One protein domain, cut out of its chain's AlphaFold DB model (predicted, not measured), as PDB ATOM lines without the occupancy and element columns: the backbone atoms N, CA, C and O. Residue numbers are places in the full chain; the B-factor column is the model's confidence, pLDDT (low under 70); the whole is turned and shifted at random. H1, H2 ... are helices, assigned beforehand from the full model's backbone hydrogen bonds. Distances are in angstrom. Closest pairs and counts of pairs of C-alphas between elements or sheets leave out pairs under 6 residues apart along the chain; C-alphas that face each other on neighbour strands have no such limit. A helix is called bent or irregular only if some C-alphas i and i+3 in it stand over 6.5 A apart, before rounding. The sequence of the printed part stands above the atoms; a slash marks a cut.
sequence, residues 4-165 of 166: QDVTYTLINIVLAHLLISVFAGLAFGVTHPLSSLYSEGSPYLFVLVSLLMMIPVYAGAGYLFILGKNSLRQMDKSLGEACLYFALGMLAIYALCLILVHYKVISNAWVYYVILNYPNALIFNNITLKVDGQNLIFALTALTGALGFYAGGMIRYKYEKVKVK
ATOM      1  N   GLN A   4     -32.693  12.836  90.814       82.75
ATOM      2  CA  GLN A   4     -31.717  12.255  91.731       82.75
ATOM      3  C   GLN A   4     -32.351  11.505  92.916       82.75
ATOM      4  O   GLN A   4     -31.909  10.403  93.210       82.75
ATOM      5  N   ASP A   5     -33.396  12.029  93.567       86.12
ATOM      6  CA  ASP A   5     -33.981  11.396  94.764       86.12
ATOM      7  C   ASP A   5     -34.657  10.056  94.439       86.12
ATOM      8  O   ASP A   5     -34.526   9.082  95.185       86.12
ATOM      9  N   VAL A   6     -35.330   9.989  93.285       90.56
ATOM     10  CA  VAL A   6     -35.934   8.757  92.757       90.56
ATOM     11  C   VAL A   6     -34.842   7.759  92.392       90.56
ATOM     12  O   VAL A   6     -34.909   6.605  92.804       90.56
ATOM     13  N   THR A   7     -33.794   8.205  91.691       91.88
ATOM     14  CA  THR A   7     -32.654   7.359  91.318       91.88
ATOM     15  C   THR A   7     -31.951   6.773  92.541       91.88
ATOM     16  O   THR A   7     -31.713   5.570  92.584       91.88
ATOM     17  N   TYR A   8     -31.666   7.577  93.570       90.75
ATOM     18  CA  TYR A   8     -31.057   7.076  94.805       90.75
ATOM     19  C   TYR A   8     -31.951   6.058  95.509       90.75
ATOM     20  O   TYR A   8     -31.457   5.043  95.996       90.75
ATOM     21  N   THR A   9     -33.257   6.311  95.564       93.00
ATOM     22  CA  THR A   9     -34.212   5.373  96.165       93.00
ATOM     23  C   THR A   9     -34.245   4.061  95.382       93.00
ATOM     24  O   THR A   9     -34.147   2.996  95.983       93.00
ATOM     25  N   LEU A  10     -34.270   4.126  94.048       94.06
ATOM     26  CA  LEU A  10     -34.229   2.955  93.173       94.06
ATOM     27  C   LEU A  10     -32.953   2.129  93.379       94.06
ATOM     28  O   LEU A  10     -33.040   0.915  93.542       94.06
ATOM     29  N   ILE A  11     -31.784   2.776  93.440       93.56
ATOM     30  CA  ILE A  11     -30.508   2.100  93.721       93.56
ATOM     31  C   ILE A  11     -30.572   1.370  95.067       93.56
ATOM     32  O   ILE A  11     -30.155   0.220  95.157       93.56
ATOM     33  N   ASN A  12     -31.131   1.998  96.106       92.69
ATOM     34  CA  ASN A  12     -31.255   1.366  97.422       92.69
ATOM     35  C   ASN A  12     -32.196   0.155  97.408       92.69
ATOM     36  O   ASN A  12     -31.877  -0.853  98.032       92.69
ATOM     37  N   ILE A  13     -33.312   0.221  96.675       93.00
ATOM     38  CA  ILE A  13     -34.215  -0.927  96.513       93.00
ATOM     39  C   ILE A  13     -33.483  -2.075  95.814       93.00
ATOM     40  O   ILE A  13     -33.535  -3.205  96.287       93.00
ATOM     41  N   VAL A  14     -32.751  -1.786  94.733       91.69
ATOM     42  CA  VAL A  14     -31.963  -2.789  94.001       91.69
ATOM     43  C   VAL A  14     -30.889  -3.410  94.896       91.69
ATOM     44  O   VAL A  14     -30.750  -4.628  94.919       91.69
ATOM     45  N   LEU A  15     -30.161  -2.609  95.675       91.06
ATOM     46  CA  LEU A  15     -29.137  -3.116  96.595       91.06
ATOM     47  C   LEU A  15     -29.735  -3.981  97.706       91.06
ATOM     48  O   LEU A  15     -29.225  -5.069  97.965       91.06
ATOM     49  N   ALA A  16     -30.826  -3.531  98.331       90.62
ATOM     50  CA  ALA A  16     -31.540  -4.319  99.331       90.62
ATOM     51  C   ALA A  16     -32.001  -5.651  98.736       90.62
ATOM     52  O   ALA A  16     -31.801  -6.709  99.324       90.62
ATOM     53  N   HIS A  17     -32.556  -5.602  97.529       89.38
ATOM     54  CA  HIS A  17     -33.020  -6.772  96.807       89.38
ATOM     55  C   HIS A  17     -31.908  -7.771  96.487       89.38
ATOM     56  O   HIS A  17     -32.085  -8.966  96.720       89.38
ATOM     57  N   LEU A  18     -30.760  -7.296  96.002       86.50
ATOM     58  CA  LEU A  18     -29.592  -8.137  95.747       86.50
ATOM     59  C   LEU A  18     -29.065  -8.761  97.040       86.50
ATOM     60  O   LEU A  18     -28.791  -9.955  97.063       86.50
ATOM     61  N   LEU A  19     -28.974  -7.988  98.126       87.25
ATOM     62  CA  LEU A  19     -28.498  -8.484  99.416       87.25
ATOM     63  C   LEU A  19     -29.425  -9.561  99.986       87.25
ATOM     64  O   LEU A  19     -28.958 -10.622 100.395       87.25
ATOM     65  N   ILE A  20     -30.736  -9.318  99.963       84.62
ATOM     66  CA  ILE A  20     -31.736 -10.292 100.406       84.62
ATOM     67  C   ILE A  20     -31.693 -11.543  99.520       84.62
ATOM     68  O   ILE A  20     -31.748 -12.660 100.031       84.62
ATOM     69  N   SER A  21     -31.541 -11.367  98.205       78.50
ATOM     70  CA  SER A  21     -31.436 -12.478  97.257       78.50
ATOM     71  C   SER A  21     -30.183 -13.319  97.502       78.50
ATOM     72  O   SER A  21     -30.276 -14.534  97.616       78.50
ATOM     73  N   VAL A  22     -29.014 -12.706  97.677       77.50
ATOM     74  CA  VAL A  22     -27.775 -13.439  97.982       77.50
ATOM     75  C   VAL A  22     -27.858 -14.134  99.340       77.50
ATOM     76  O   VAL A  22     -27.445 -15.283  99.461       77.50
ATOM     77  N   PHE A  23     -28.417 -13.479 100.361       77.88
ATOM     78  CA  PHE A  23     -28.559 -14.087 101.682       77.88
ATOM     79  C   PHE A  23     -29.502 -15.292 101.657       77.88
ATOM     80  O   PHE A  23     -29.141 -16.359 102.149       77.88
ATOM     81  N   ALA A  24     -30.677 -15.154 101.036       73.00
ATOM     82  CA  ALA A  24     -31.581 -16.282 100.821       73.00
ATOM     83  C   ALA A  24     -30.899 -17.388  99.998       73.00
ATOM     84  O   ALA A  24     -31.052 -18.566 100.308       73.00
ATOM     85  N   GLY A  25     -30.071 -16.969  99.035       67.75
ATOM     86  CA  GLY A  25     -29.042 -17.729  98.328       67.75
ATOM     87  C   GLY A  25     -28.332 -18.766  99.167       67.75
ATOM     88  O   GLY A  25     -28.384 -19.972  98.931       67.75
ATOM     89  N   LEU A  26     -27.625 -18.226 100.146       69.25
ATOM     90  CA  LEU A  26     -26.711 -18.956 101.002       69.25
ATOM     91  C   LEU A  26     -27.452 -19.719 102.104       69.25
ATOM     92  O   LEU A  26     -27.060 -20.833 102.438       69.25
ATOM     93  N   ALA A  27     -28.520 -19.138 102.657       68.06
ATOM     94  CA  ALA A  27     -29.262 -19.717 103.774       68.06
ATOM     95  C   ALA A  27     -30.136 -20.910 103.360       68.06
ATOM     96  O   ALA A  27     -30.270 -21.873 104.111       68.06
ATOM     97  N   PHE A  28     -30.724 -20.853 102.165       62.38
ATOM     98  CA  PHE A  28     -31.735 -21.807 101.716       62.38
ATOM     99  C   PHE A  28     -31.307 -22.583 100.472       62.38
ATOM    100  O   PHE A  28     -32.175 -23.009  99.724       62.38
ATOM    101  N   GLY A  29     -30.001 -22.763 100.236       56.38
ATOM    102  CA  GLY A  29     -29.467 -23.439  99.048       56.38
ATOM    103  C   GLY A  29     -30.112 -24.803  98.734       56.38
ATOM    104  O   GLY A  29     -30.891 -25.351  99.507       56.38
ATOM    105  N   VAL A  30     -29.761 -25.396  97.592       56.44
ATOM    106  CA  VAL A  30     -30.424 -26.592  97.013       56.44
ATOM    107  C   VAL A  30     -30.503 -27.841  97.912       56.44
ATOM    108  O   VAL A  30     -31.188 -28.794  97.564       56.44
ATOM    109  N   THR A  31     -29.832 -27.848  99.063       59.72
ATOM    110  CA  THR A  31     -29.844 -28.916 100.073       59.72
ATOM    111  C   THR A  31     -30.717 -28.611 101.300       59.72
ATOM    112  O   THR A  31     -30.714 -29.382 102.259       59.72
ATOM    113  N   HIS A  32     -31.460 -27.499 101.318       61.19
ATOM    114  CA  HIS A  32     -32.251 -27.084 102.478       61.19
ATOM    115  C   HIS A  32     -33.362 -28.107 102.817       61.19
ATOM    116  O   HIS A  32     -34.002 -28.608 101.898       61.19
ATOM    117  N   PRO A  33     -33.678 -28.407 104.096       60.50
ATOM    118  CA  PRO A  33     -34.681 -29.422 104.474       60.50
ATOM    119  C   PRO A  33     -36.088 -29.164 103.924       60.50
ATOM    120  O   PRO A  33     -36.804 -30.097 103.559       60.50
ATOM    121  N   LEU A  34     -36.459 -27.885 103.793       55.50
ATOM    122  CA  LEU A  34     -37.719 -27.477 103.157       55.50
ATOM    123  C   LEU A  34     -37.742 -27.756 101.648       55.50
ATOM    124  O   LEU A  34     -38.775 -27.545 101.022       55.50
ATOM    125  N   SER A  35     -36.642 -28.251 101.065       55.97
ATOM    126  CA  SER A  35     -36.611 -28.605  99.653       55.97
ATOM    127  C   SER A  35     -37.451 -29.807  99.266       55.97
ATOM    128  O   SER A  35     -37.954 -29.876  98.149       55.97
ATOM    129  N   SER A  36     -37.707 -30.686 100.226       56.81
ATOM    130  CA  SER A  36     -38.666 -31.785 100.103       56.81
ATOM    131  C   SER A  36     -40.104 -31.305  99.859       56.81
ATOM    132  O   SER A  36     -40.844 -31.937  99.107       56.81
ATOM    133  N   LEU A  37     -40.481 -30.138 100.394       54.12
ATOM    134  CA  LEU A  37     -41.791 -29.524 100.146       54.12
ATOM    135  C   LEU A  37     -41.951 -29.061  98.682       54.12
ATOM    136  O   LEU A  37     -43.067 -28.766  98.257       54.12
ATOM    137  N   TYR A  38     -40.861 -29.003  97.899       55.00
ATOM    138  CA  TYR A  38     -40.890 -28.657  96.471       55.00
ATOM    139  C   TYR A  38     -41.344 -29.814  95.578       55.00
ATOM    140  O   TYR A  38     -41.957 -29.577  94.538       55.00
ATOM    141  N   SER A  39     -41.046 -31.058  95.959       52.69
ATOM    142  CA  SER A  39     -41.263 -32.247  95.124       52.69
ATOM    143  C   SER A  39     -42.699 -32.786  95.131       52.69
ATOM    144  O   SER A  39     -43.033 -33.615  94.290       52.69
ATOM    145  N   GLU A  40     -43.566 -32.311  96.034       52.59
ATOM    146  CA  GLU A  40     -44.915 -32.870  96.255       52.59
ATOM    147  C   GLU A  40     -46.038 -32.195  95.437       52.59
ATOM    148  O   GLU A  40     -47.222 -32.425  95.671       52.59
ATOM    149  N   GLY A  41     -45.702 -31.367  94.441       53.47
ATOM    150  CA  GLY A  41     -46.673 -30.935  93.423       53.47
ATOM    151  C   GLY A  41     -47.672 -29.847  93.845       53.47
ATOM    152  O   GLY A  41     -48.663 -29.645  93.147       53.47
ATOM    153  N   SER A  42     -47.412 -29.105  94.930       59.50
ATOM    154  CA  SER A  42     -48.249 -27.970  95.379       59.50
ATOM    155  C   SER A  42     -47.545 -26.604  95.250       59.50
ATOM    156  O   SER A  42     -47.309 -25.927  96.255       59.50
ATOM    157  N   PRO A  43     -47.220 -26.139  94.024       60.66
ATOM    158  CA  PRO A  43     -46.422 -24.926  93.801       60.66
ATOM    159  C   PRO A  43     -47.081 -23.647  94.348       60.66
ATOM    160  O   PRO A  43     -46.385 -22.725  94.769       60.66
ATOM    161  N   TYR A  44     -48.416 -23.590  94.409       66.44
ATOM    162  CA  TYR A  44     -49.158 -22.412  94.873       66.44
ATOM    163  C   TYR A  44     -48.973 -22.108  96.358       66.44
ATOM    164  O   TYR A  44     -48.772 -20.951  96.728       66.44
ATOM    165  N   LEU A  45     -49.033 -23.138  97.209       63.84
ATOM    166  CA  LEU A  45     -48.859 -22.976  98.652       63.84
ATOM    167  C   LEU A  45     -47.452 -22.460  98.953       63.84
ATOM    168  O   LEU A  45     -47.282 -21.578  99.788       63.84
ATOM    169  N   PHE A  46     -46.457 -22.952  98.217       62.72
ATOM    170  CA  PHE A  46     -45.085 -22.514  98.401       62.72
ATOM    171  C   PHE A  46     -44.853 -21.082  97.902       62.72
ATOM    172  O   PHE A  46     -44.242 -20.296  98.621       62.72
ATOM    173  N   VAL A  47     -45.395 -20.694  96.736       68.44
ATOM    174  CA  VAL A  47     -45.352 -19.284  96.296       68.44
ATOM    175  C   VAL A  47     -45.988 -18.384  97.346       68.44
ATOM    176  O   VAL A  47     -45.405 -17.366  97.705       68.44
ATOM    177  N   LEU A  48     -47.144 -18.766  97.890       72.00
ATOM    178  CA  LEU A  48     -47.801 -17.997  98.940       72.00
ATOM    179  C   LEU A  48     -46.918 -17.867 100.190       72.00
ATOM    180  O   LEU A  48     -46.775 -16.765 100.713       72.00
ATOM    181  N   VAL A  49     -46.282 -18.950 100.641       70.12
ATOM    182  CA  VAL A  49     -45.356 -18.924 101.786       70.12
ATOM    183  C   VAL A  49     -44.135 -18.046 101.500       70.12
ATOM    184  O   VAL A  49     -43.798 -17.208 102.334       70.12
ATOM    185  N   SER A  50     -43.514 -18.148 100.320       71.00
ATOM    186  CA  SER A  50     -42.415 -17.261  99.918       71.00
ATOM    187  C   SER A  50     -42.854 -15.799  99.903       71.00
ATOM    188  O   SER A  50     -42.176 -14.955 100.482       71.00
ATOM    189  N   LEU A  51     -44.018 -15.482  99.327       75.69
ATOM    190  CA  LEU A  51     -44.576 -14.129  99.347       75.69
ATOM    191  C   LEU A  51     -44.751 -13.620 100.786       75.69
ATOM    192  O   LEU A  51     -44.315 -12.512 101.103       75.69
ATOM    193  N   LEU A  52     -45.335 -14.439 101.666       76.62
ATOM    194  CA  LEU A  52     -45.576 -14.100 103.072       76.62
ATOM    195  C   LEU A  52     -44.282 -13.896 103.866       76.62
ATOM    196  O   LEU A  52     -44.227 -12.996 104.697       76.62
ATOM    197  N   MET A  53     -43.238 -14.682 103.597       76.25
ATOM    198  CA  MET A  53     -41.928 -14.528 104.239       76.25
ATOM    199  C   MET A  53     -41.175 -13.303 103.720       76.25
ATOM    200  O   MET A  53     -40.449 -12.647 104.468       76.25
ATOM    201  N   MET A  54     -41.361 -12.959 102.446       78.94
ATOM    202  CA  MET A  54     -40.613 -11.890 101.796       78.94
ATOM    203  C   MET A  54     -41.150 -10.496 102.071       78.94
ATOM    204  O   MET A  54     -40.361  -9.556 102.196       78.94
ATOM    205  N   ILE A  55     -42.468 -10.348 102.211       86.00
ATOM    206  CA  ILE A  55     -43.088  -9.056 102.520       86.00
ATOM    207  C   ILE A  55     -42.471  -8.417 103.784       86.00
ATOM    208  O   ILE A  55     -42.031  -7.269 103.682       86.00
ATOM    209  N   PRO A  56     -42.347  -9.111 104.938       88.69
ATOM    210  CA  PRO A  56     -41.706  -8.563 106.133       88.69
ATOM    211  C   PRO A  56     -40.240  -8.176 105.929       88.69
ATOM    212  O   PRO A  56     -39.814  -7.138 106.428       88.69
ATOM    213  N   VAL A  57     -39.469  -8.972 105.180       89.31
ATOM    214  CA  VAL A  57     -38.038  -8.711 104.951       89.31
ATOM    215  C   VAL A  57     -37.847  -7.430 104.136       89.31
ATOM    216  O   VAL A  57     -37.095  -6.541 104.542       89.31
ATOM    217  N   TYR A  58     -38.579  -7.278 103.027       92.00
ATOM    218  CA  TYR A  58     -38.540  -6.039 102.245       92.00
ATOM    219  C   TYR A  58     -39.138  -4.852 102.999       92.00
ATOM    220  O   TYR A  58     -38.627  -3.741 102.870       92.00
ATOM    221  N   ALA A  59     -40.172  -5.065 103.818       94.31
ATOM    222  CA  ALA A  59     -40.697  -4.020 104.690       94.31
ATOM    223  C   ALA A  59     -39.650  -3.553 105.710       94.31
ATOM    224  O   ALA A  59     -39.483  -2.350 105.903       94.31
ATOM    225  N   GLY A  60     -38.873  -4.466 106.294       94.50
ATOM    226  CA  GLY A  60     -37.724  -4.121 107.131       94.50
ATOM    227  C   GLY A  60     -36.702  -3.264 106.381       94.50
ATOM    228  O   GLY A  60     -36.298  -2.213 106.874       94.50
ATOM    229  N   ALA A  61     -36.344  -3.649 105.152       93.94
ATOM    230  CA  ALA A  61     -35.418  -2.879 104.320       93.94
ATOM    231  C   ALA A  61     -35.940  -1.466 104.000       93.94
ATOM    232  O   ALA A  61     -35.214  -0.485 104.166       93.94
ATOM    233  N   GLY A  62     -37.211  -1.344 103.605       95.69
ATOM    234  CA  GLY A  62     -37.850  -0.052 103.352       95.69
ATOM    235  C   GLY A  62     -37.915   0.825 104.604       95.69
ATOM    236  O   GLY A  62     -37.647   2.025 104.544       95.69
ATOM    237  N   TYR A  63     -38.207   0.224 105.760       96.25
ATOM    238  CA  TYR A  63     -38.222   0.913 107.049       96.25
ATOM    239  C   TYR A  63     -36.833   1.470 107.404       96.25
ATOM    240  O   TYR A  63     -36.704   2.651 107.737       96.25
ATOM    241  N   LEU A  64     -35.786   0.646 107.287       94.38
ATOM    242  CA  LEU A  64     -34.398   1.036 107.559       94.38
ATOM    243  C   LEU A  64     -33.889   2.104 106.584       94.38
ATOM    244  O   LEU A  64     -33.193   3.028 107.001       94.38
ATOM    245  N   PHE A  65     -34.278   2.031 105.309       94.31
ATOM    246  CA  PHE A  65     -33.932   3.048 104.316       94.31
ATOM    247  C   PHE A  65     -34.403   4.444 104.739       94.31
ATOM    248  O   PHE A  65     -33.640   5.404 104.666       94.31
ATOM    249  N   ILE A  66     -35.644   4.563 105.219       94.12
ATOM    250  CA  ILE A  66     -36.180   5.845 105.690       94.12
ATOM    251  C   ILE A  66     -35.520   6.271 107.002       94.12
ATOM    252  O   ILE A  66     -35.252   7.454 107.185       94.12
ATOM    253  N   LEU A  67     -35.232   5.327 107.903       91.81
ATOM    254  CA  LEU A  67     -34.507   5.602 109.146       91.81
ATOM    255  C   LEU A  67     -33.121   6.214 108.880       91.81
ATOM    256  O   LEU A  67     -32.720   7.126 109.591       91.81
ATOM    257  N   GLY A  68     -32.418   5.746 107.846       87.62
ATOM    258  CA  GLY A  68     -31.099   6.252 107.454       87.62
ATOM    259  C   GLY A  68     -31.112   7.545 106.630       87.62
ATOM    260  O   GLY A  68     -30.053   7.997 106.191       87.62
ATOM    261  N   LYS A  69     -32.278   8.148 106.358       87.00
ATOM    262  CA  LYS A  69     -32.384   9.369 105.546       87.00
ATOM    263  C   LYS A  69     -32.299  10.629 106.404       87.00
ATOM    264  O   LYS A  69     -33.135  10.870 107.263       87.00
ATOM    265  N   ASN A  70     -31.384  11.520 106.027       83.12
ATOM    266  CA  ASN A  70     -31.235  12.844 106.649       83.12
ATOM    267  C   ASN A  70     -32.352  13.837 106.276       83.12
ATOM    268  O   ASN A  70     -32.500  14.875 106.910       83.12
ATOM    269  N   SER A  71     -33.118  13.567 105.213       83.31
ATOM    270  CA  SER A  71     -34.233  14.412 104.777       83.31
ATOM    271  C   SER A  71     -35.362  13.561 104.213       83.31
ATOM    272  O   SER A  71     -35.138  12.673 103.389       83.31
ATOM    273  N   LEU A  72     -36.585  13.867 104.646       86.00
ATOM    274  CA  LEU A  72     -37.810  13.145 104.291       86.00
ATOM    275  C   LEU A  72     -38.705  13.926 103.310       86.00
ATOM    276  O   LEU A  72     -39.881  13.605 103.102       86.00
ATOM    277  N   ARG A  73     -38.174  14.995 102.708       83.88
ATOM    278  CA  ARG A  73     -38.927  15.846 101.782       83.88
ATOM    279  C   ARG A  73     -39.382  15.035 100.562       83.88
ATOM    280  O   ARG A  73     -38.553  14.478  99.859       83.88
ATOM    281  N   GLN A  74     -40.694  15.022 100.297       83.69
ATOM    282  CA  GLN A  74     -41.319  14.358  99.130       83.69
ATOM    283  C   GLN A  74     -41.016  12.850  99.006       83.69
ATOM    284  O   GLN A  74     -41.056  12.293  97.909       83.69
ATOM    285  N   MET A  75     -40.722  12.196 100.135       88.69
ATOM    286  CA  MET A  75     -40.334  10.787 100.167       88.69
ATOM    287  C   MET A  75     -41.454   9.840  99.718       88.69
ATOM    288  O   MET A  75     -41.180   8.793  99.151       88.69
ATOM    289  N   ASP A  76     -42.716  10.220  99.914       90.00
ATOM    290  CA  ASP A  76     -43.887   9.497  99.408       90.00
ATOM    291  C   ASP A  76     -43.865   9.337  97.883       90.00
ATOM    292  O   ASP A  76     -44.075   8.235  97.371       90.00
ATOM    293  N   LYS A  77     -43.565  10.422  97.162       90.00
ATOM    294  CA  LYS A  77     -43.478  10.408  95.697       90.00
ATOM    295  C   LYS A  77     -42.260   9.629  95.217       90.00
ATOM    296  O   LYS A  77     -42.401   8.758  94.364       90.00
ATOM    297  N   SER A  78     -41.080   9.893  95.788       91.50
ATOM    298  CA  SER A  78     -39.854   9.211  95.355       91.50
ATOM    299  C   SER A  78     -39.882   7.713  95.643       91.50
ATOM    300  O   SER A  78     -39.413   6.933  94.819       91.50
ATOM    301  N   LEU A  79     -40.454   7.305  96.781       93.81
ATOM    302  CA  LEU A  79     -40.629   5.900  97.136       93.81
ATOM    303  C   LEU A  79     -41.610   5.210  96.186       93.81
ATOM    304  O   LEU A  79     -41.302   4.130  95.692       93.81
ATOM    305  N   GLY A  80     -42.751   5.842  95.885       94.88
ATOM    306  CA  GLY A  80     -43.737   5.304  94.945       94.88
ATOM    307  C   GLY A  80     -43.171   5.105  93.538       94.88
ATOM    308  O   GLY A  80     -43.269   4.009  92.989       94.88
ATOM    309  N   GLU A  81     -42.519   6.127  92.980       94.94
ATOM    310  CA  GLU A  81     -41.915   6.053  91.641       94.94
ATOM    311  C   GLU A  81     -40.782   5.021  91.572       94.94
ATOM    312  O   GLU A  81     -40.736   4.213  90.645       94.94
ATOM    313  N   ALA A  82     -39.888   4.997  92.564       94.75
ATOM    314  CA  ALA A  82     -38.786   4.039  92.592       94.75
ATOM    315  C   ALA A  82     -39.279   2.589  92.726       94.75
ATOM    316  O   ALA A  82     -38.769   1.708  92.034       94.75
ATOM    317  N   CYS A  83     -40.292   2.338  93.563       94.94
ATOM    318  CA  CYS A  83     -40.891   1.010  93.696       94.94
ATOM    319  C   CYS A  83     -41.585   0.573  92.400       94.94
ATOM    320  O   CYS A  83     -41.465  -0.587  92.013       94.94
ATOM    321  N   LEU A  84     -42.251   1.493  91.692       94.88
ATOM    322  CA  LEU A  84     -42.844   1.210  90.385       94.88
ATOM    323  C   LEU A  84     -41.776   0.839  89.347       94.88
ATOM    324  O   LEU A  84     -41.913  -0.182  88.679       94.88
ATOM    325  N   TYR A  85     -40.696   1.619  89.228       95.00
ATOM    326  CA  TYR A  85     -39.609   1.304  88.291       95.00
ATOM    327  C   TYR A  85     -38.932  -0.024  88.614       95.00
ATOM    328  O   TYR A  85     -38.648  -0.804  87.706       95.00
ATOM    329  N   PHE A  86     -38.719  -0.307  89.898       92.88
ATOM    330  CA  PHE A  86     -38.180  -1.586  90.333       92.88
ATOM    331  C   PHE A  86     -39.110  -2.753  89.956       92.88
ATOM    332  O   PHE A  86     -38.658  -3.718  89.341       92.88
ATOM    333  N   ALA A  87     -40.413  -2.640  90.236       91.75
ATOM    334  CA  ALA A  87     -41.408  -3.650  89.873       91.75
ATOM    335  C   ALA A  87     -41.464  -3.902  88.357       91.75
ATOM    336  O   ALA A  87     -41.474  -5.050  87.919       91.75
ATOM    337  N   LEU A  88     -41.456  -2.836  87.548       92.81
ATOM    338  CA  LEU A  88     -41.440  -2.942  86.088       92.81
ATOM    339  C   LEU A  88     -40.163  -3.623  85.581       92.81
ATOM    340  O   LEU A  88     -40.242  -4.470  84.695       92.81
ATOM    341  N   GLY A  89     -39.004  -3.305  86.164       91.25
ATOM    342  CA  GLY A  89     -37.743  -3.977  85.846       91.25
ATOM    343  C   GLY A  89     -37.794  -5.476  86.148       91.25
ATOM    344  O   GLY A  89     -37.445  -6.294  85.298       91.25
ATOM    345  N   MET A  90     -38.314  -5.847  87.320       87.44
ATOM    346  CA  MET A  90     -38.488  -7.247  87.717       87.44
ATOM    347  C   MET A  90     -39.472  -8.003  86.814       87.44
ATOM    348  O   MET A  90     -39.208  -9.146  86.437       87.44
ATOM    349  N   LEU A  91     -40.578  -7.367  86.419       87.81
ATOM    350  CA  LEU A  91     -41.532  -7.932  85.461       87.81
ATOM    351  C   LEU A  91     -40.925  -8.101  84.062       87.81
ATOM    352  O   LEU A  91     -41.195  -9.100  83.402       87.81
ATOM    353  N   ALA A  92     -40.088  -7.164  83.613       89.25
ATOM    354  CA  ALA A  92     -39.398  -7.280  82.330       89.25
ATOM    355  C   ALA A  92     -38.412  -8.460  82.322       89.25
ATOM    356  O   ALA A  92     -38.390  -9.232  81.364       89.25
ATOM    357  N   ILE A  93     -37.654  -8.654  83.409       85.50
ATOM    358  CA  ILE A  93     -36.766  -9.818  83.577       85.50
ATOM    359  C   ILE A  93     -37.585 -11.115  83.570       85.50
ATOM    360  O   ILE A  93     -37.215 -12.069  82.886       85.50
ATOM    361  N   TYR A  94     -38.711 -11.142  84.290       82.94
ATOM    362  CA  TYR A  94     -39.631 -12.281  84.299       82.94
ATOM    363  C   TYR A  94     -40.122 -12.632  82.886       82.94
ATOM    364  O   TYR A  94     -39.990 -13.773  82.443       82.94
ATOM    365  N   ALA A  95     -40.638 -11.640  82.153       83.75
ATOM    366  CA  ALA A  95     -41.144 -11.818  80.795       83.75
ATOM    367  C   ALA A  95     -40.052 -12.312  79.834       83.75
ATOM    368  O   ALA A  95     -40.302 -13.211  79.033       83.75
ATOM    369  N   LEU A  96     -38.830 -11.782  79.945       85.12
ATOM    370  CA  LEU A  96     -37.690 -12.240  79.153       85.12
ATOM    371  C   LEU A  96     -37.375 -13.719  79.420       85.12
ATOM    372  O   LEU A  96     -37.203 -14.487  78.474       85.12
ATOM    373  N   CYS A  97     -37.348 -14.140  80.687       78.94
ATOM    374  CA  CYS A  97     -37.108 -15.540  81.050       78.94
ATOM    375  C   CYS A  97     -38.205 -16.462  80.497       78.94
ATOM    376  O   CYS A  97     -37.897 -17.519  79.943       78.94
ATOM    377  N   LEU A  98     -39.469 -16.031  80.581       78.44
ATOM    378  CA  LEU A  98     -40.609 -16.763  80.033       78.44
ATOM    379  C   LEU A  98     -40.487 -16.950  78.513       78.44
ATOM    380  O   LEU A  98     -40.672 -18.062  78.022       78.44
ATOM    381  N   ILE A  99     -40.131 -15.894  77.772       83.38
ATOM    382  CA  ILE A  99     -39.916 -15.946  76.316       83.38
ATOM    383  C   ILE A  99     -38.788 -16.927  75.976       83.38
ATOM    384  O   ILE A  99     -38.970 -17.807  75.135       83.38
ATOM    385  N   LEU A 100     -37.637 -16.823  76.648       81.50
ATOM    386  CA  LEU A 100     -36.474 -17.681  76.387       81.50
ATOM    387  C   LEU A 100     -36.776 -19.169  76.614       81.50
ATOM    388  O   LEU A 100     -36.318 -20.011  75.840       81.50
ATOM    389  N   VAL A 101     -37.570 -19.485  77.639       74.12
ATOM    390  CA  VAL A 101     -38.015 -20.855  77.937       74.12
ATOM    391  C   VAL A 101     -39.065 -21.323  76.932       74.12
ATOM    392  O   VAL A 101     -38.962 -22.438  76.422       74.12
ATOM    393  N   HIS A 102     -40.046 -20.478  76.596       78.94
ATOM    394  CA  HIS A 102     -41.117 -20.813  75.652       78.94
ATOM    395  C   HIS A 102     -40.571 -21.174  74.266       78.94
ATOM    396  O   HIS A 102     -40.954 -22.191  73.689       78.94
ATOM    397  N   TYR A 103     -39.618 -20.388  73.763       82.31
ATOM    398  CA  TYR A 103     -38.954 -20.639  72.481       82.31
ATOM    399  C   TYR A 103     -37.794 -21.638  72.574       82.31
ATOM    400  O   TYR A 103     -37.097 -21.851  71.584       82.31
ATOM    401  N   LYS A 104     -37.581 -22.264  73.740       77.25
ATOM    402  CA  LYS A 104     -36.512 -23.245  73.989       77.25
ATOM    403  C   LYS A 104     -35.109 -22.732  73.634       77.25
ATOM    404  O   LYS A 104     -34.225 -23.526  73.325       77.25
ATOM    405  N   VAL A 105     -34.894 -21.416  73.699       79.00
ATOM    406  CA  VAL A 105     -33.573 -20.798  73.495       79.00
ATOM    407  C   VAL A 105     -32.636 -21.221  74.625       79.00
ATOM    408  O   VAL A 105     -31.461 -21.492  74.396       79.00
ATOM    409  N   ILE A 106     -33.170 -21.309  75.849       68.56
ATOM    410  CA  ILE A 106     -32.452 -21.767  77.039       68.56
ATOM    411  C   ILE A 106     -33.376 -22.700  77.826       68.56
ATOM    412  O   ILE A 106     -34.534 -22.369  78.079       68.56
ATOM    413  N   SER A 107     -32.858 -23.852  78.251       60.59
ATOM    414  CA  SER A 107     -33.611 -24.841  79.034       60.59
ATOM    415  C   SER A 107     -33.911 -24.388  80.468       60.59
ATOM    416  O   SER A 107     -34.902 -24.820  81.047       60.59
ATOM    417  N   ASN A 108     -33.084 -23.501  81.032       61.31
ATOM    418  CA  ASN A 108     -33.217 -22.992  82.396       61.31
ATOM    419  C   ASN A 108     -32.966 -21.470  82.477       61.31
ATOM    420  O   ASN A 108     -32.099 -21.002  83.214       61.31
ATOM    421  N   ALA A 109     -33.720 -20.671  81.707       61.00
ATOM    422  CA  ALA A 109     -33.645 -19.203  81.808       61.00
ATOM    423  C   ALA A 109     -34.120 -18.683  83.176       61.00
ATOM    424  O   ALA A 109     -33.809 -17.560  83.570       61.00
ATOM    425  N   TRP A 110     -34.839 -19.515  83.927       62.00
ATOM    426  CA  TRP A 110     -35.278 -19.186  85.270       62.00
ATOM    427  C   TRP A 110     -34.122 -18.955  86.219       62.00
ATOM    428  O   TRP A 110     -34.285 -18.126  87.100       62.00
ATOM    429  N   VAL A 111     -32.943 -19.550  85.995       57.22
ATOM    430  CA  VAL A 111     -31.739 -19.266  86.792       57.22
ATOM    431  C   VAL A 111     -31.396 -17.765  86.826       57.22
ATOM    432  O   VAL A 111     -30.901 -17.262  87.833       57.22
ATOM    433  N   TYR A 112     -31.714 -17.015  85.765       62.00
ATOM    434  CA  TYR A 112     -31.481 -15.569  85.705       62.00
ATOM    435  C   TYR A 112     -32.514 -14.787  86.521       62.00
ATOM    436  O   TYR A 112     -32.153 -13.873  87.262       62.00
ATOM    437  N   TYR A 113     -33.788 -15.185  86.450       63.22
ATOM    438  CA  TYR A 113     -34.842 -14.646  87.316       63.22
ATOM    439  C   TYR A 113     -34.587 -14.989  88.789       63.22
ATOM    440  O   TYR A 113     -34.810 -14.173  89.670       63.22
ATOM    441  N   VAL A 114     -34.054 -16.184  89.028       58.38
ATOM    442  CA  VAL A 114     -33.672 -16.761  90.315       58.38
ATOM    443  C   VAL A 114     -32.572 -15.950  90.987       58.38
ATOM    444  O   VAL A 114     -32.730 -15.529  92.125       58.38
ATOM    445  N   ILE A 115     -31.468 -15.670  90.293       58.94
ATOM    446  CA  ILE A 115     -30.364 -14.859  90.836       58.94
ATOM    447  C   ILE A 115     -30.854 -13.454  91.199       58.94
ATOM    448  O   ILE A 115     -30.440 -12.872  92.201       58.94
ATOM    449  N   LEU A 116     -31.782 -12.938  90.399       62.31
ATOM    450  CA  LEU A 116     -32.395 -11.638  90.589       62.31
ATOM    451  C   LEU A 116     -33.691 -11.716  91.399       62.31
ATOM    452  O   LEU A 116     -34.398 -10.729  91.408       62.31
ATOM    453  N   ASN A 117     -34.058 -12.829  92.043       65.06
ATOM    454  CA  ASN A 117     -35.256 -12.958  92.890       65.06
ATOM    455  C   ASN A 117     -35.164 -14.219  93.775       65.06
ATOM    456  O   ASN A 117     -36.091 -15.032  93.829       65.06
ATOM    457  N   TYR A 118     -34.017 -14.411  94.440       58.16
ATOM    458  CA  TYR A 118     -33.627 -15.698  95.045       58.16
ATOM    459  C   TYR A 118     -34.631 -16.331  96.029       58.16
ATOM    460  O   TYR A 118     -34.820 -17.546  96.036       58.16
ATOM    461  N   PRO A 119     -35.346 -15.568  96.860       55.56
ATOM    462  CA  PRO A 119     -36.301 -16.160  97.794       55.56
ATOM    463  C   PRO A 119     -37.487 -16.842  97.097       55.56
ATOM    464  O   PRO A 119     -38.109 -17.754  97.640       55.56
ATOM    465  N   ASN A 120     -37.769 -16.422  95.862       55.22
ATOM    466  CA  ASN A 120     -38.764 -17.020  94.978       55.22
ATOM    467  C   ASN A 120     -38.129 -17.994  93.971       55.22
ATOM    468  O   ASN A 120     -38.810 -18.573  93.136       55.22
ATOM    469  N   ALA A 121     -36.816 -18.178  94.039       49.97
ATOM    470  CA  ALA A 121     -36.012 -18.856  93.046       49.97
ATOM    471  C   ALA A 121     -35.801 -20.347  93.280       49.97
ATOM    472  O   ALA A 121     -35.744 -21.133  92.334       49.97
ATOM    473  N   LEU A 122     -35.730 -20.744  94.551       53.72
ATOM    474  CA  LEU A 122     -35.729 -22.149  94.969       53.72
ATOM    475  C   LEU A 122     -36.879 -22.946  94.345       53.72
ATOM    476  O   LEU A 122     -36.766 -24.144  94.108       53.72
ATOM    477  N   ILE A 123     -37.946 -22.227  94.005       54.19
ATOM    478  CA  ILE A 123     -39.150 -22.695  93.342       54.19
ATOM    479  C   ILE A 123     -38.878 -23.170  91.903       54.19
ATOM    480  O   ILE A 123     -39.423 -24.182  91.475       54.19
ATOM    481  N   PHE A 124     -38.008 -22.490  91.150       51.47
ATOM    482  CA  PHE A 124     -37.848 -22.727  89.708       51.47
ATOM    483  C   PHE A 124     -36.888 -23.862  89.345       51.47
ATOM    484  O   PHE A 124     -36.994 -24.403  88.248       51.47
ATOM    485  N   ASN A 125     -35.966 -24.249  90.233       49.78
ATOM    486  CA  ASN A 125     -35.024 -25.338  89.941       49.78
ATOM    487  C   ASN A 125     -35.671 -26.735  90.025       49.78
ATOM    488  O   ASN A 125     -35.147 -27.673  89.435       49.78
ATOM    489  N   ASN A 126     -36.799 -26.870  90.736       48.97
ATOM    490  CA  ASN A 126     -37.472 -28.155  90.975       48.97
ATOM    491  C   ASN A 126     -38.804 -28.325  90.227       48.97
ATOM    492  O   ASN A 126     -39.281 -29.451  90.085       48.97
ATOM    493  N   ILE A 127     -39.408 -27.248  89.717       52.12
ATOM    494  CA  ILE A 127     -40.620 -27.350  88.898       52.12
ATOM    495  C   ILE A 127     -40.198 -27.689  87.469       52.12
ATOM    496  O   ILE A 127     -39.629 -26.866  86.756       52.12
ATOM    497  N   THR A 128     -40.497 -28.911  87.030       48.69
ATOM    498  CA  THR A 128     -40.440 -29.277  85.612       48.69
ATOM    499  C   THR A 128     -41.409 -28.368  84.857       48.69
ATOM    500  O   THR A 128     -42.625 -28.469  84.992       48.69
ATOM    501  N   LEU A 129     -40.835 -27.426  84.112       51.94
ATOM    502  CA  LEU A 129     -41.485 -26.301  83.449       51.94
ATOM    503  C   LEU A 129     -42.588 -26.730  82.484       51.94
ATOM    504  O   LEU A 129     -42.352 -26.930  81.292       51.94
ATOM    505  N   LYS A 130     -43.821 -26.816  82.981       52.72
ATOM    506  CA  LYS A 130     -44.999 -26.738  82.123       52.72
ATOM    507  C   LYS A 130     -45.379 -25.270  81.980       52.72
ATOM    508  O   LYS A 130     -45.546 -24.546  82.956       52.72
ATOM    509  N   VAL A 131     -45.471 -24.811  80.732       55.00
ATOM    510  CA  VAL A 131     -46.031 -23.497  80.405       55.00
ATOM    511  C   VAL A 131     -47.544 -23.591  80.604       55.00
ATOM    512  O   VAL A 131     -48.286 -23.838  79.661       55.00
ATOM    513  N   ASP A 132     -48.001 -23.485  81.847       56.53
ATOM    514  CA  ASP A 132     -49.418 -23.457  82.206       56.53
ATOM    515  C   ASP A 132     -49.733 -22.237  83.098       56.53
ATOM    516  O   ASP A 132     -48.872 -21.380  83.344       56.53
ATOM    517  N   GLY A 133     -50.990 -22.108  83.539       54.69
ATOM    518  CA  GLY A 133     -51.485 -20.966  84.323       54.69
ATOM    519  C   GLY A 133     -50.728 -20.701  85.635       54.69
ATOM    520  O   GLY A 133     -50.898 -19.635  86.226       54.69
ATOM    521  N   GLN A 134     -49.851 -21.614  86.070       57.56
ATOM    522  CA  GLN A 134     -48.957 -21.427  87.218       57.56
ATOM    523  C   GLN A 134     -47.993 -20.242  87.013       57.56
ATOM    524  O   GLN A 134     -47.670 -19.540  87.970       57.56
ATOM    525  N   ASN A 135     -47.645 -19.919  85.759       62.75
ATOM    526  CA  ASN A 135     -46.817 -18.762  85.396       62.75
ATOM    527  C   ASN A 135     -47.429 -17.405  85.780       62.75
ATOM    528  O   ASN A 135     -46.702 -16.443  86.023       62.75
ATOM    529  N   LEU A 136     -48.751 -17.287  85.892       61.94
ATOM    530  CA  LEU A 136     -49.355 -16.005  86.269       61.94
ATOM    531  C   LEU A 136     -49.111 -15.665  87.746       61.94
ATOM    532  O   LEU A 136     -48.890 -14.506  88.092       61.94
ATOM    533  N   ILE A 137     -49.101 -16.680  88.611       66.00
ATOM    534  CA  ILE A 137     -48.866 -16.507  90.049       66.00
ATOM    535  C   ILE A 137     -47.389 -16.198  90.326       66.00
ATOM    536  O   ILE A 137     -47.080 -15.421  91.227       66.00
ATOM    537  N   PHE A 138     -46.475 -16.679  89.480       68.50
ATOM    538  CA  PHE A 138     -45.064 -16.302  89.554       68.50
ATOM    539  C   PHE A 138     -44.808 -14.826  89.234       68.50
ATOM    540  O   PHE A 138     -43.930 -14.226  89.852       68.50
ATOM    541  N   ALA A 139     -45.609 -14.190  88.376       72.38
ATOM    542  CA  ALA A 139     -45.486 -12.751  88.132       72.38
ATOM    543  C   ALA A 139     -45.724 -11.914  89.408       72.38
ATOM    544  O   ALA A 139     -45.126 -10.851  89.569       72.38
ATOM    545  N   LEU A 140     -46.528 -12.411  90.361       75.62
ATOM    546  CA  LEU A 140     -46.752 -11.735  91.645       75.62
ATOM    547  C   LEU A 140     -45.473 -11.653  92.486       75.62
ATOM    548  O   LEU A 140     -45.284 -10.684  93.220       75.62
ATOM    549  N   THR A 141     -44.562 -12.617  92.329       75.69
ATOM    550  CA  THR A 141     -43.264 -12.617  93.021       75.69
ATOM    551  C   THR A 141     -42.327 -11.507  92.540       75.69
ATOM    552  O   THR A 141     -41.442 -11.080  93.282       75.69
ATOM    553  N   ALA A 142     -42.541 -10.977  91.329       77.19
ATOM    554  CA  ALA A 142     -41.806  -9.822  90.809       77.19
ATOM    555  C   ALA A 142     -42.209  -8.512  91.509       77.19
ATOM    556  O   ALA A 142     -41.436  -7.556  91.540       77.19
ATOM    557  N   LEU A 143     -43.420  -8.463  92.074       85.75
ATOM    558  CA  LEU A 143     -43.985  -7.271  92.709       85.75
ATOM    559  C   LEU A 143     -43.674  -7.199  94.207       85.75
ATOM    560  O   LEU A 143     -43.676  -6.115  94.788       85.75
ATOM    561  N   THR A 144     -43.404  -8.339  94.841       86.12
ATOM    562  CA  THR A 144     -43.278  -8.468  96.300       86.12
ATOM    563  C   THR A 144     -42.216  -7.553  96.883       86.12
ATOM    564  O   THR A 144     -42.472  -6.888  97.884       86.12
ATOM    565  N   GLY A 145     -41.050  -7.479  96.232       87.56
ATOM    566  CA  GLY A 145     -39.955  -6.621  96.675       87.56
ATOM    567  C   GLY A 145     -40.344  -5.148  96.706       87.56
ATOM    568  O   GLY A 145     -40.154  -4.472  97.718       87.56
ATOM    569  N   ALA A 146     -40.978  -4.676  95.631       91.56
ATOM    570  CA  ALA A 146     -41.473  -3.309  95.527       91.56
ATOM    571  C   ALA A 146     -42.540  -3.003  96.586       91.56
ATOM    572  O   ALA A 146     -42.456  -1.988  97.274       91.56
ATOM    573  N   LEU A 147     -43.535  -3.885  96.732       91.50
ATOM    574  CA  LEU A 147     -44.654  -3.682  97.655       91.50
ATOM    575  C   LEU A 147     -44.202  -3.702  99.115       91.50
ATOM    576  O   LEU A 147     -44.587  -2.821  99.883       91.50
ATOM    577  N   GLY A 148     -43.361  -4.669  99.492       92.50
ATOM    578  CA  GLY A 148     -42.804  -4.753 100.838       92.50
ATOM    579  C   GLY A 148     -41.969  -3.518 101.169       92.50
ATOM    580  O   GLY A 148     -42.223  -2.861 102.177       92.50
ATOM    581  N   PHE A 149     -41.042  -3.135 100.284       94.75
ATOM    582  CA  PHE A 149     -40.189  -1.961 100.489       94.75
ATOM    583  C   PHE A 149     -41.009  -0.671 100.596       94.75
ATOM    584  O   PHE A 149     -40.784   0.136 101.501       94.75
ATOM    585  N   TYR A 150     -42.005  -0.496  99.721       95.62
ATOM    586  CA  TYR A 150     -42.927   0.636  99.780       95.62
ATOM    587  C   TYR A 150     -43.680   0.678 101.113       95.62
ATOM    588  O   TYR A 150     -43.687   1.710 101.783       95.62
ATOM    589  N   ALA A 151     -44.280  -0.440 101.531       95.12
ATOM    590  CA  ALA A 151     -45.048  -0.517 102.770       95.12
ATOM    591  C   ALA A 151     -44.186  -0.168 103.992       95.12
ATOM    592  O   ALA A 151     -44.548   0.712 104.774       95.12
ATOM    593  N   GLY A 152     -43.014  -0.792 104.115       95.69
ATOM    594  CA  GLY A 152     -42.070  -0.526 105.198       95.69
ATOM    595  C   GLY A 152     -41.587   0.921 105.246       95.69
ATOM    596  O   GLY A 152     -41.598   1.557 106.304       95.69
ATOM    597  N   GLY A 153     -41.235   1.474 104.082       95.75
ATOM    598  CA  GLY A 153     -40.834   2.871 103.973       95.75
ATOM    599  C   GLY A 153     -41.963   3.828 104.360       95.75
ATOM    600  O   GLY A 153     -41.757   4.762 105.135       95.75
ATOM    601  N   MET A 154     -43.193   3.568 103.912       95.69
ATOM    602  CA  MET A 154     -44.346   4.398 104.265       95.69
ATOM    603  C   MET A 154     -44.689   4.340 105.756       95.69
ATOM    604  O   MET A 154     -45.065   5.373 106.315       95.69
ATOM    605  N   ILE A 155     -44.538   3.184 106.413       94.88
ATOM    606  CA  ILE A 155     -44.718   3.051 107.868       94.88
ATOM    607  C   ILE A 155     -43.750   3.987 108.600       94.88
ATOM    608  O   ILE A 155     -44.186   4.842 109.376       94.88
ATOM    609  N   ARG A 156     -42.445   3.884 108.310       94.81
ATOM    610  CA  ARG A 156     -41.430   4.729 108.954       94.81
ATOM    611  C   ARG A 156     -41.636   6.208 108.641       94.81
ATOM    612  O   ARG A 156     -41.554   7.046 109.533       94.81
ATOM    613  N   TYR A 157     -41.925   6.530 107.385       92.94
ATOM    614  CA  TYR A 157     -42.111   7.904 106.933       92.94
ATOM    615  C   TYR A 157     -43.277   8.599 107.637       92.94
ATOM    616  O   TYR A 157     -43.152   9.751 108.056       92.94
ATOM    617  N   LYS A 158     -44.411   7.903 107.785       90.75
ATOM    618  CA  LYS A 158     -45.573   8.430 108.509       90.75
ATOM    619  C   LYS A 158     -45.247   8.667 109.981       90.75
ATOM    620  O   LYS A 158     -45.605   9.720 110.494       90.75
ATOM    621  N   TYR A 159     -44.536   7.741 110.621       89.88
ATOM    622  CA  TYR A 159     -44.117   7.884 112.015       89.88
ATOM    623  C   TYR A 159     -43.224   9.118 112.236       89.88
ATOM    624  O   TYR A 159     -43.486   9.922 113.125       89.88
ATOM    625  N   GLU A 160     -42.222   9.332 111.381       85.38
ATOM    626  CA  GLU A 160     -41.341  10.505 111.474       85.38
ATOM    627  C   GLU A 160     -42.070  11.825 111.189       85.38
ATOM    628  O   GLU A 160     -41.816  12.838 111.836       85.38
ATOM    629  N   LYS A 161     -43.037  11.826 110.265       78.44
ATOM    630  CA  LYS A 161     -43.877  13.004 110.000       78.44
ATOM    631  C   LYS A 161     -44.738  13.427 111.187       78.44
ATOM    632  O   LYS A 161     -45.054  14.610 111.281       78.44
ATOM    633  N   VAL A 162     -45.170  12.482 112.020       71.69
ATOM    634  CA  VAL A 162     -45.941  12.781 113.234       71.69
ATOM    635  C   VAL A 162     -45.036  13.447 114.269       71.69
ATOM    636  O   VAL A 162     -45.384  14.516 114.749       71.69
ATOM    637  N   LYS A 163     -43.828  12.913 114.499       66.62
ATOM    638  CA  LYS A 163     -42.864  13.478 115.462       66.62
ATOM    639  C   LYS A 163     -42.439  14.917 115.189       66.62
ATOM    640  O   LYS A 163     -42.178  15.650 116.121       66.62
ATOM    641  N   VAL A 164     -42.331  15.322 113.925       60.75
ATOM    642  CA  VAL A 164     -41.924  16.698 113.568       60.75
ATOM    643  C   VAL A 164     -43.050  17.721 113.817       60.75
ATOM    644  O   VAL A 164     -42.810  18.922 113.744       60.75
ATOM    645  N   LYS A 165     -44.287  17.267 114.055       56.38
ATOM    646  CA  LYS A 165     -45.446  18.137 114.315       56.38
ATOM    647  C   LYS A 165     -45.767  18.326 115.803       56.38
ATOM    648  O   LYS A 165     -46.613  19.170 116.092       56.38
TER     649      LYS A 165
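This is residues 4 to 165 of the 166 residues of an uncharacterized protein of bioreactor metagenome (UniProt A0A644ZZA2). Four long helices make an elongated body: the bent H6 runs between H3 and H4, touching both, and H1 crosses slantwise over one face of this group. Little H5 packs on the later part of H4, and little H2 lies past the end of H1, touching no helix. The printed part has 162 residues with six named helices, H1 to H6 in order, and no named strand; its class is all helix. It is compact by its radius of gyration of the C-alphas, 17.0 A, and spans 55 by 32 by 25 A.

H1, residues 4 to 27, begins with C-alpha 4 at (-31.717, 12.255, 91.731) and is 34.3 A long from first to last C-alpha. H2 is residues 33 to 38. H3, residues 43 to 67, is 36.2 A long, and H4, residues 75 to 102, is 40.0 A long, with C-alpha 102 at (-41.117, -20.813, 75.652). H5 is residues 110 to 115. H6, residues 134 to 163, was assigned as one helix by its hydrogen bonds but is bent: C-alphas 142 and 145 are 6.9 A apart. Its arms are H6a, residues 134 to 142, and H6b, residues 145 to 163, 27.7 A long and ending with C-alpha 163 at (-42.864, 13.478, 115.462).

H1 touches H4 with residues 5 to 14 alone, at a steep tilt of 52 degrees, the same way; the closest C-alphas, of Leu 10 and Ala 82, are 4.7 A apart. With residues 12 to 20 alone it touches H3, closest at the C-alphas of Ala 16 and Ala 61, 6.5 A, at a steep tilt of 49 degrees. H3 touches H6b with 43 pairs of C-alphas within 8 A, closest at Ala 59 and Gly 152, 3.8 A. H4 touches H6b with residues 75 to 87 alone, at a shallow tilt of 6 degrees, opposite ways; the closest C-alphas, of Cys 83 and Ala 146, are 4.7 A apart. H6a touches H3, closest at the C-alphas of Leu 51 and Thr 141, 6.6 A. H4 and H5 form a helical hairpin, with the closest C-alphas, of Cys 97 and Trp 110, 5.9 A apart. H2 and H3 are close but not clearly touching. Every O i to N i+4 pair is within hydrogen-bond range in H1, H4, H5 and H6b; the count is 19 of 21 in H3, 0 of 2 in H2 and 2 of 5 in H6a, where O i to N i+3 gives 2 of 3 in H2 and 6 of 6 in H6a.

The two C-alphas farthest apart, of Lys 104 and Lys 165, are 58.5 A apart. The printed part has no cut. The link from H5 to H6a, residues 116 to 133, is long. The mean pLDDT of the printed part is 76.8, and residues 25 to 47, 106 to 138 and 163 to 165 are under 70.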